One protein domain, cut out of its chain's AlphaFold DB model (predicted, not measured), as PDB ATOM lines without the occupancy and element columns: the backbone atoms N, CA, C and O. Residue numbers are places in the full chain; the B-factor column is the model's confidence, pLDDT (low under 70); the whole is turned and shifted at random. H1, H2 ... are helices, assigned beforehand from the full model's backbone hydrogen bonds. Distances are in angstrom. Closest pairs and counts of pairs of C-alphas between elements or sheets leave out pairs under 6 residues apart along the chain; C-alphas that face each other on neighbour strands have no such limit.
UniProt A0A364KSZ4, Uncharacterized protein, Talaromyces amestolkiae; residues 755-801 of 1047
ATOM      1  N   HIS A 755      49.112 -71.134   1.061       65.56
ATOM      2  CA  HIS A 755      47.718 -70.704   1.135       65.56
ATOM      3  C   HIS A 755      46.796 -71.406   0.124       65.56
ATOM      4  O   HIS A 755      45.739 -71.884   0.527       65.56
ATOM      5  N   ASP A 756      47.187 -71.530  -1.147       64.75
ATOM      6  CA  ASP A 756      46.364 -72.197  -2.172       64.75
ATOM      7  C   ASP A 756      46.237 -73.694  -1.875       64.75
ATOM      8  O   ASP A 756      45.151 -74.272  -1.949       64.75
ATOM      9  N   SER A 757      47.341 -74.301  -1.429       74.25
ATOM     10  CA  SER A 757      47.353 -75.686  -0.952       74.25
ATOM     11  C   SER A 757      46.434 -75.861   0.260       74.25
ATOM     12  O   SER A 757      45.646 -76.802   0.304       74.25
ATOM     13  N   ALA A 758      46.478 -74.935   1.223       78.81
ATOM     14  CA  ALA A 758      45.624 -74.973   2.408       78.81
ATOM     15  C   ALA A 758      44.129 -74.840   2.068       78.81
ATOM     16  O   ALA A 758      43.311 -75.524   2.679       78.81
ATOM     17  N   ILE A 759      43.766 -74.015   1.078       80.62
ATOM     18  CA  ILE A 759      42.375 -73.860   0.621       80.62
ATOM     19  C   ILE A 759      41.872 -75.154  -0.027       80.62
ATOM     20  O   ILE A 759      40.816 -75.654   0.357       80.62
ATOM     21  N   VAL A 760      42.630 -75.731  -0.966       79.62
ATOM     22  CA  VAL A 760      42.241 -76.975  -1.655       79.62
ATOM     23  C   VAL A 760      42.138 -78.143  -0.671       79.62
ATOM     24  O   VAL A 760      41.189 -78.928  -0.736       79.62
ATOM     25  N   VAL A 761      43.069 -78.234   0.285       85.25
ATOM     26  CA  VAL A 761      43.027 -79.239   1.356       85.25
ATOM     27  C   VAL A 761      41.799 -79.043   2.243       85.25
ATOM     28  O   VAL A 761      41.089 -80.011   2.504       85.25
ATOM     29  N   LEU A 762      41.495 -77.810   2.665       86.69
ATOM     30  CA  LEU A 762      40.312 -77.520   3.478       86.69
ATOM     31  C   LEU A 762      39.010 -77.868   2.739       86.69
ATOM     32  O   LEU A 762      38.135 -78.500   3.324       86.69
ATOM     33  N   MET A 763      38.898 -77.532   1.449       84.88
ATOM     34  CA  MET A 763      37.749 -77.919   0.618       84.88
ATOM     35  C   MET A 763      37.596 -79.441   0.542       84.88
ATOM     36  O   MET A 763      36.492 -79.961   0.709       84.88
ATOM     37  N   GLY A 764      38.700 -80.165   0.332       86.56
ATOM     38  CA  GLY A 764      38.706 -81.627   0.330       86.56
ATOM     39  C   GLY A 764      38.252 -82.216   1.669       86.56
ATOM     40  O   GLY A 764      37.411 -83.113   1.686       86.56
ATOM     41  N   LEU A 765      38.751 -81.679   2.786       87.19
ATOM     42  CA  LEU A 765      38.377 -82.113   4.135       87.19
ATOM     43  C   LEU A 765      36.890 -81.893   4.425       87.19
ATOM     44  O   LEU A 765      36.246 -82.806   4.937       87.19
ATOM     45  N   ILE A 766      36.332 -80.737   4.052       88.69
ATOM     46  CA  ILE A 766      34.901 -80.438   4.221       88.69
ATOM     47  C   ILE A 766      34.049 -81.438   3.430       88.69
ATOM     48  O   ILE A 766      33.121 -82.025   3.979       88.69
ATOM     49  N   VAL A 767      34.387 -81.697   2.161       88.44
ATOM     50  CA  VAL A 767      33.637 -82.648   1.320       88.44
ATOM     51  C   VAL A 767      33.681 -84.061   1.899       88.44
ATOM     52  O   VAL A 767      32.652 -84.732   1.968       88.44
ATOM     53  N   VAL A 768      34.858 -84.523   2.326       89.06
ATOM     54  CA  VAL A 768      35.013 -85.853   2.936       89.06
ATOM     55  C   VAL A 768      34.206 -85.954   4.228       89.06
ATOM     56  O   VAL A 768      33.512 -86.950   4.439       89.06
ATOM     57  N   PHE A 769      34.268 -84.921   5.066       88.00
ATOM     58  CA  PHE A 769      33.541 -84.856   6.325       88.00
ATOM     59  C   PHE A 769      32.016 -84.895   6.120       88.00
ATOM     60  O   PHE A 769      31.340 -85.725   6.727       88.00
ATOM     61  N   GLU A 770      31.480 -84.083   5.207       83.69
ATOM     62  CA  GLU A 770      30.046 -84.035   4.885       83.69
ATOM     63  C   GLU A 770      29.531 -85.365   4.323       83.69
ATOM     64  O   GLU A 770      28.494 -85.884   4.745       83.69
ATOM     65  N   VAL A 771      30.286 -85.981   3.407       88.06
ATOM     66  CA  VAL A 771      29.938 -87.299   2.859       88.06
ATOM     67  C   VAL A 771      29.937 -88.361   3.960       88.06
ATOM     68  O   VAL A 771      29.013 -89.176   4.025       88.06
ATOM     69  N   ALA A 772      30.930 -88.347   4.854       87.25
ATOM     70  CA  ALA A 772      30.990 -89.270   5.982       87.25
ATOM     71  C   ALA A 772      29.812 -89.070   6.950       87.25
ATOM     72  O   ALA A 772      29.180 -90.052   7.347       87.25
ATOM     73  N   TYR A 773      29.468 -87.823   7.282       86.50
ATOM     74  CA  TYR A 773      28.326 -87.502   8.137       86.50
ATOM     75  C   TYR A 773      27.000 -87.963   7.520       86.50
ATOM     76  O   TYR A 773      26.221 -88.635   8.197       86.50
ATOM     77  N   LEU A 774      26.769 -87.699   6.228       85.69
ATOM     78  CA  LEU A 774      25.582 -88.170   5.503       85.69
ATOM     79  C   LEU A 774      25.461 -89.695   5.558       85.69
ATOM     80  O   LEU A 774      24.399 -90.223   5.889       85.69
ATOM     81  N   ILE A 775      26.553 -90.416   5.291       87.62
ATOM     82  CA  ILE A 775      26.575 -91.881   5.373       87.62
ATOM     83  C   ILE A 775      26.227 -92.344   6.792       87.62
ATOM     84  O   ILE A 775      25.366 -93.208   6.962       87.62
ATOM     85  N   MET A 776      26.850 -91.756   7.819       85.94
ATOM     86  CA  MET A 776      26.560 -92.108   9.209       85.94
ATOM     87  C   MET A 776      25.115 -91.790   9.591       85.94
ATOM     88  O   MET A 776      24.518 -92.579  10.319       85.94
ATOM     89  N   LEU A 777      24.529 -90.712   9.061       82.81
ATOM     90  CA  LEU A 777      23.146 -90.302   9.305       82.81
ATOM     91  C   LEU A 777      22.121 -91.314   8.772       82.81
ATOM     92  O   LEU A 777      21.159 -91.638   9.465       82.81
ATOM     93  N   PHE A 778      22.356 -91.892   7.593       83.19
ATOM     94  CA  PHE A 778      21.482 -92.932   7.035       83.19
ATOM     95  C   PHE A 778      21.726 -94.331   7.622       83.19
ATOM     96  O   PHE A 778      20.876 -95.213   7.481       83.19
ATOM     97  N   LEU A 779      22.861 -94.549   8.291       84.38
ATOM     98  CA  LEU A 779      23.234 -95.836   8.886       84.38
ATOM     99  C   LEU A 779      23.027 -95.904  10.409       84.38
ATOM    100  O   LEU A 779      23.358 -96.931  11.004       84.38
ATOM    101  N   GLN A 780      22.458 -94.866  11.039       84.44
ATOM    102  CA  GLN A 780      22.307 -94.780  12.502       84.44
ATOM    103  C   GLN A 780      21.499 -95.935  13.105       84.44
ATOM    104  O   GLN A 780      21.867 -96.465  14.156       84.44
ATOM    105  N   CYS A 781      20.413 -96.327  12.432       86.12
ATOM    106  CA  CYS A 781      19.495 -97.371  12.875       86.12
ATOM    107  C   CYS A 781      19.146 -98.331  11.737       86.12
ATOM    108  O   CYS A 781      19.001 -97.938  10.578       86.12
ATOM    109  N   ARG A 782      18.932 -99.603  12.079       85.19
ATOM    110  CA  ARG A 782      18.398-100.625  11.173       85.19
ATOM    111  C   ARG A 782      17.100-101.207  11.759       85.19
ATOM    112  O   ARG A 782      17.177-101.835  12.816       85.19
ATOM    113  N   PRO A 783      15.934-101.039  11.100       86.06
ATOM    114  CA  PRO A 783      15.693-100.217   9.904       86.06
ATOM    115  C   PRO A 783      15.736 -98.709  10.219       86.06
ATOM    116  O   PRO A 783      15.402 -98.305  11.330       86.06
ATOM    117  N   LEU A 784      16.078 -97.873   9.227       81.12
ATOM    118  CA  LEU A 784      16.215 -96.410   9.376       81.12
ATOM    119  C   LEU A 784      14.972 -95.743   9.988       81.12
ATOM    120  O   LEU A 784      15.094 -94.790  10.748       81.12
ATOM    121  N   LYS A 785      13.776 -96.287   9.721       82.25
ATOM    122  CA  LYS A 785      12.513 -95.808  10.301       82.25
ATOM    123  C   LYS A 785      12.545 -95.741  11.837       82.25
ATOM    124  O   LYS A 785      11.925 -94.853  12.408       82.25
ATOM    125  N   ALA A 786      13.310 -96.617  12.501       83.25
ATOM    126  CA  ALA A 786      13.426 -96.631  13.962       83.25
ATOM    127  C   ALA A 786      14.000 -95.332  14.548       83.25
ATOM    128  O   ALA A 786      13.779 -95.063  15.719       83.25
ATOM    129  N   LEU A 787      14.690 -94.520  13.740       79.25
ATOM    130  CA  LEU A 787      15.182 -93.205  14.147       79.25
ATOM    131  C   LEU A 787      14.051 -92.178  14.353       79.25
ATOM    132  O   LEU A 787      14.210 -91.245  15.135       79.25
ATOM    133  N   PHE A 788      12.930 -92.334  13.644       78.50
ATOM    134  CA  PHE A 788      11.825 -91.368  13.619       78.50
ATOM    135  C   PHE A 788      10.633 -91.786  14.491       78.50
ATOM    136  O   PHE A 788       9.767 -90.961  14.783       78.50
ATOM    137  N   ASP A 789      10.579 -93.051  14.915       79.38
ATOM    138  CA  ASP A 789       9.501 -93.575  15.751       79.38
ATOM    139  C   ASP A 789       9.796 -93.280  17.238       79.38
ATOM    140  O   ASP A 789      10.779 -93.762  17.792       79.38
ATOM    141  N   LEU A 790       8.922 -92.506  17.899       71.25
ATOM    142  CA  LEU A 790       9.070 -92.092  19.311       71.25
ATOM    143  C   LEU A 790       9.213 -93.278  20.285       71.25
ATOM    144  O   LEU A 790       9.927 -93.181  21.280       71.25
ATOM    145  N   VAL A 791       8.524 -94.386  19.999       78.56
ATOM    146  CA  VAL A 791       8.627 -95.665  20.717       78.56
ATOM    147  C   VAL A 791       8.504 -96.792  19.684       78.56
ATOM    148  O   VAL A 791       7.385 -97.198  19.354       78.56
ATOM    149  N   PRO A 792       9.615 -97.294  19.114       79.00
ATOM    150  CA  PRO A 792       9.552 -98.341  18.102       79.00
ATOM    151  C   PRO A 792       9.088 -99.661  18.736       79.00
ATOM    152  O   PRO A 792       9.736-100.197  19.632       79.00
ATOM    153  N   THR A 793       7.974-100.216  18.257       79.50
ATOM    154  CA  THR A 793       7.382-101.474  18.763       79.50
ATOM    155  C   THR A 793       7.911-102.733  18.062       79.50
ATOM    156  O   THR A 793       7.408-103.833  18.283       79.50
ATOM    157  N   TYR A 794       8.929-102.588  17.210       83.25
ATOM    158  CA  TYR A 794       9.538-103.651  16.409       83.25
ATOM    159  C   TYR A 794      11.041-103.778  16.690       83.25
ATOM    160  O   TYR A 794      11.674-102.847  17.192       83.25
ATOM    161  N   HIS A 795      11.632-104.929  16.342       83.56
ATOM    162  CA  HIS A 795      13.065-105.156  16.532       83.56
ATOM    163  C   HIS A 795      13.878-104.151  15.707       83.56
ATOM    164  O   HIS A 795      13.787-104.111  14.480       83.56
ATOM    165  N   HIS A 796      14.708-103.364  16.384       82.12
ATOM    166  CA  HIS A 796      15.586-102.375  15.777       82.12
ATOM    167  C   HIS A 796      16.940-102.387  16.484       82.12
ATOM    168  O   HIS A 796      17.034-102.738  17.658       82.12
ATOM    169  N   VAL A 797      17.993-102.027  15.754       84.75
ATOM    170  CA  VAL A 797      19.336-101.839  16.315       84.75
ATOM    171  C   VAL A 797      19.828-100.463  15.891       84.75
ATOM    172  O   VAL A 797      19.949-100.199  14.695       84.75
ATOM    173  N   CYS A 798      20.103 -99.597  16.865       82.94
ATOM    174  CA  CYS A 798      20.694 -98.278  16.652       82.94
ATOM    175  C   CYS A 798      22.099 -98.273  17.251       82.94
ATOM    176  O   CYS A 798      22.270 -98.140  18.461       82.94
ATOM    177  N   THR A 799      23.106 -98.505  16.410       79.81
ATOM    178  CA  THR A 799      24.505 -98.647  16.845       79.81
ATOM    179  C   THR A 799      25.203 -97.306  17.029       79.81
ATOM    180  O   THR A 799      26.212 -97.237  17.725       79.81
ATOM    181  N   ILE A 800      24.692 -96.244  16.401       81.25
ATOM    182  CA  ILE A 800      25.279 -94.905  16.458       81.25
ATOM    183  C   ILE A 800      24.386 -94.024  17.325       81.25
ATOM    184  O   ILE A 800      23.196 -93.866  17.055       81.25
ATOM    185  N   ASN A 801      24.968 -93.425  18.361       82.56
ATOM    186  CA  ASN A 801      24.273 -92.447  19.184       82.56
ATOM    187  C   ASN A 801      24.065 -91.156  18.372       82.56
ATOM    188  O   ASN A 801      25.022 -90.425  18.107       82.56
TER     189      ASN A 801
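This is residues 755 to 801 of the 1047 residues of an uncharacterized protein of Talaromyces amestolkiae (UniProt A0A364KSZ4). One long helix, H1, makes a shaft with a small head at its far end, where short H2 and a looping tail fold back on the link after H1. Residues 755 to 775 of H1 stand free and make most of the length. The printed part has 47 residues with two named helices, H1 then H2, and no named strand; it is all helix and extended, with a radius of gyration of the C-alphas of 16.4 A and spans of 54 by 14 by 13 A.

Find C-alpha 755 at (47.718, -70.704, 1.135); from there H1, residues 755 to 778, runs 34.9 A to C-alpha 778 at (21.482, -92.932, 7.035). H2, residues 784 to 787, ends at (15.182, -93.205, 14.147).

Look at Phe 778 and Leu 784: H1 and H2 are close but not clearly touching, these closest C-alphas being 6.7 A apart. Residues 781 to 782 pair antiparallel with 797 to 798. In H1 every O i to N i+4 pair is within hydrogen-bond range; H2 is too short for one.

The farthest C-alphas, of His 755 and Thr 793, are 53.7 A apart. The printed part has no cut, and the H1 to H2 link is tight. Residues 755 to 756 are under pLDDT 70.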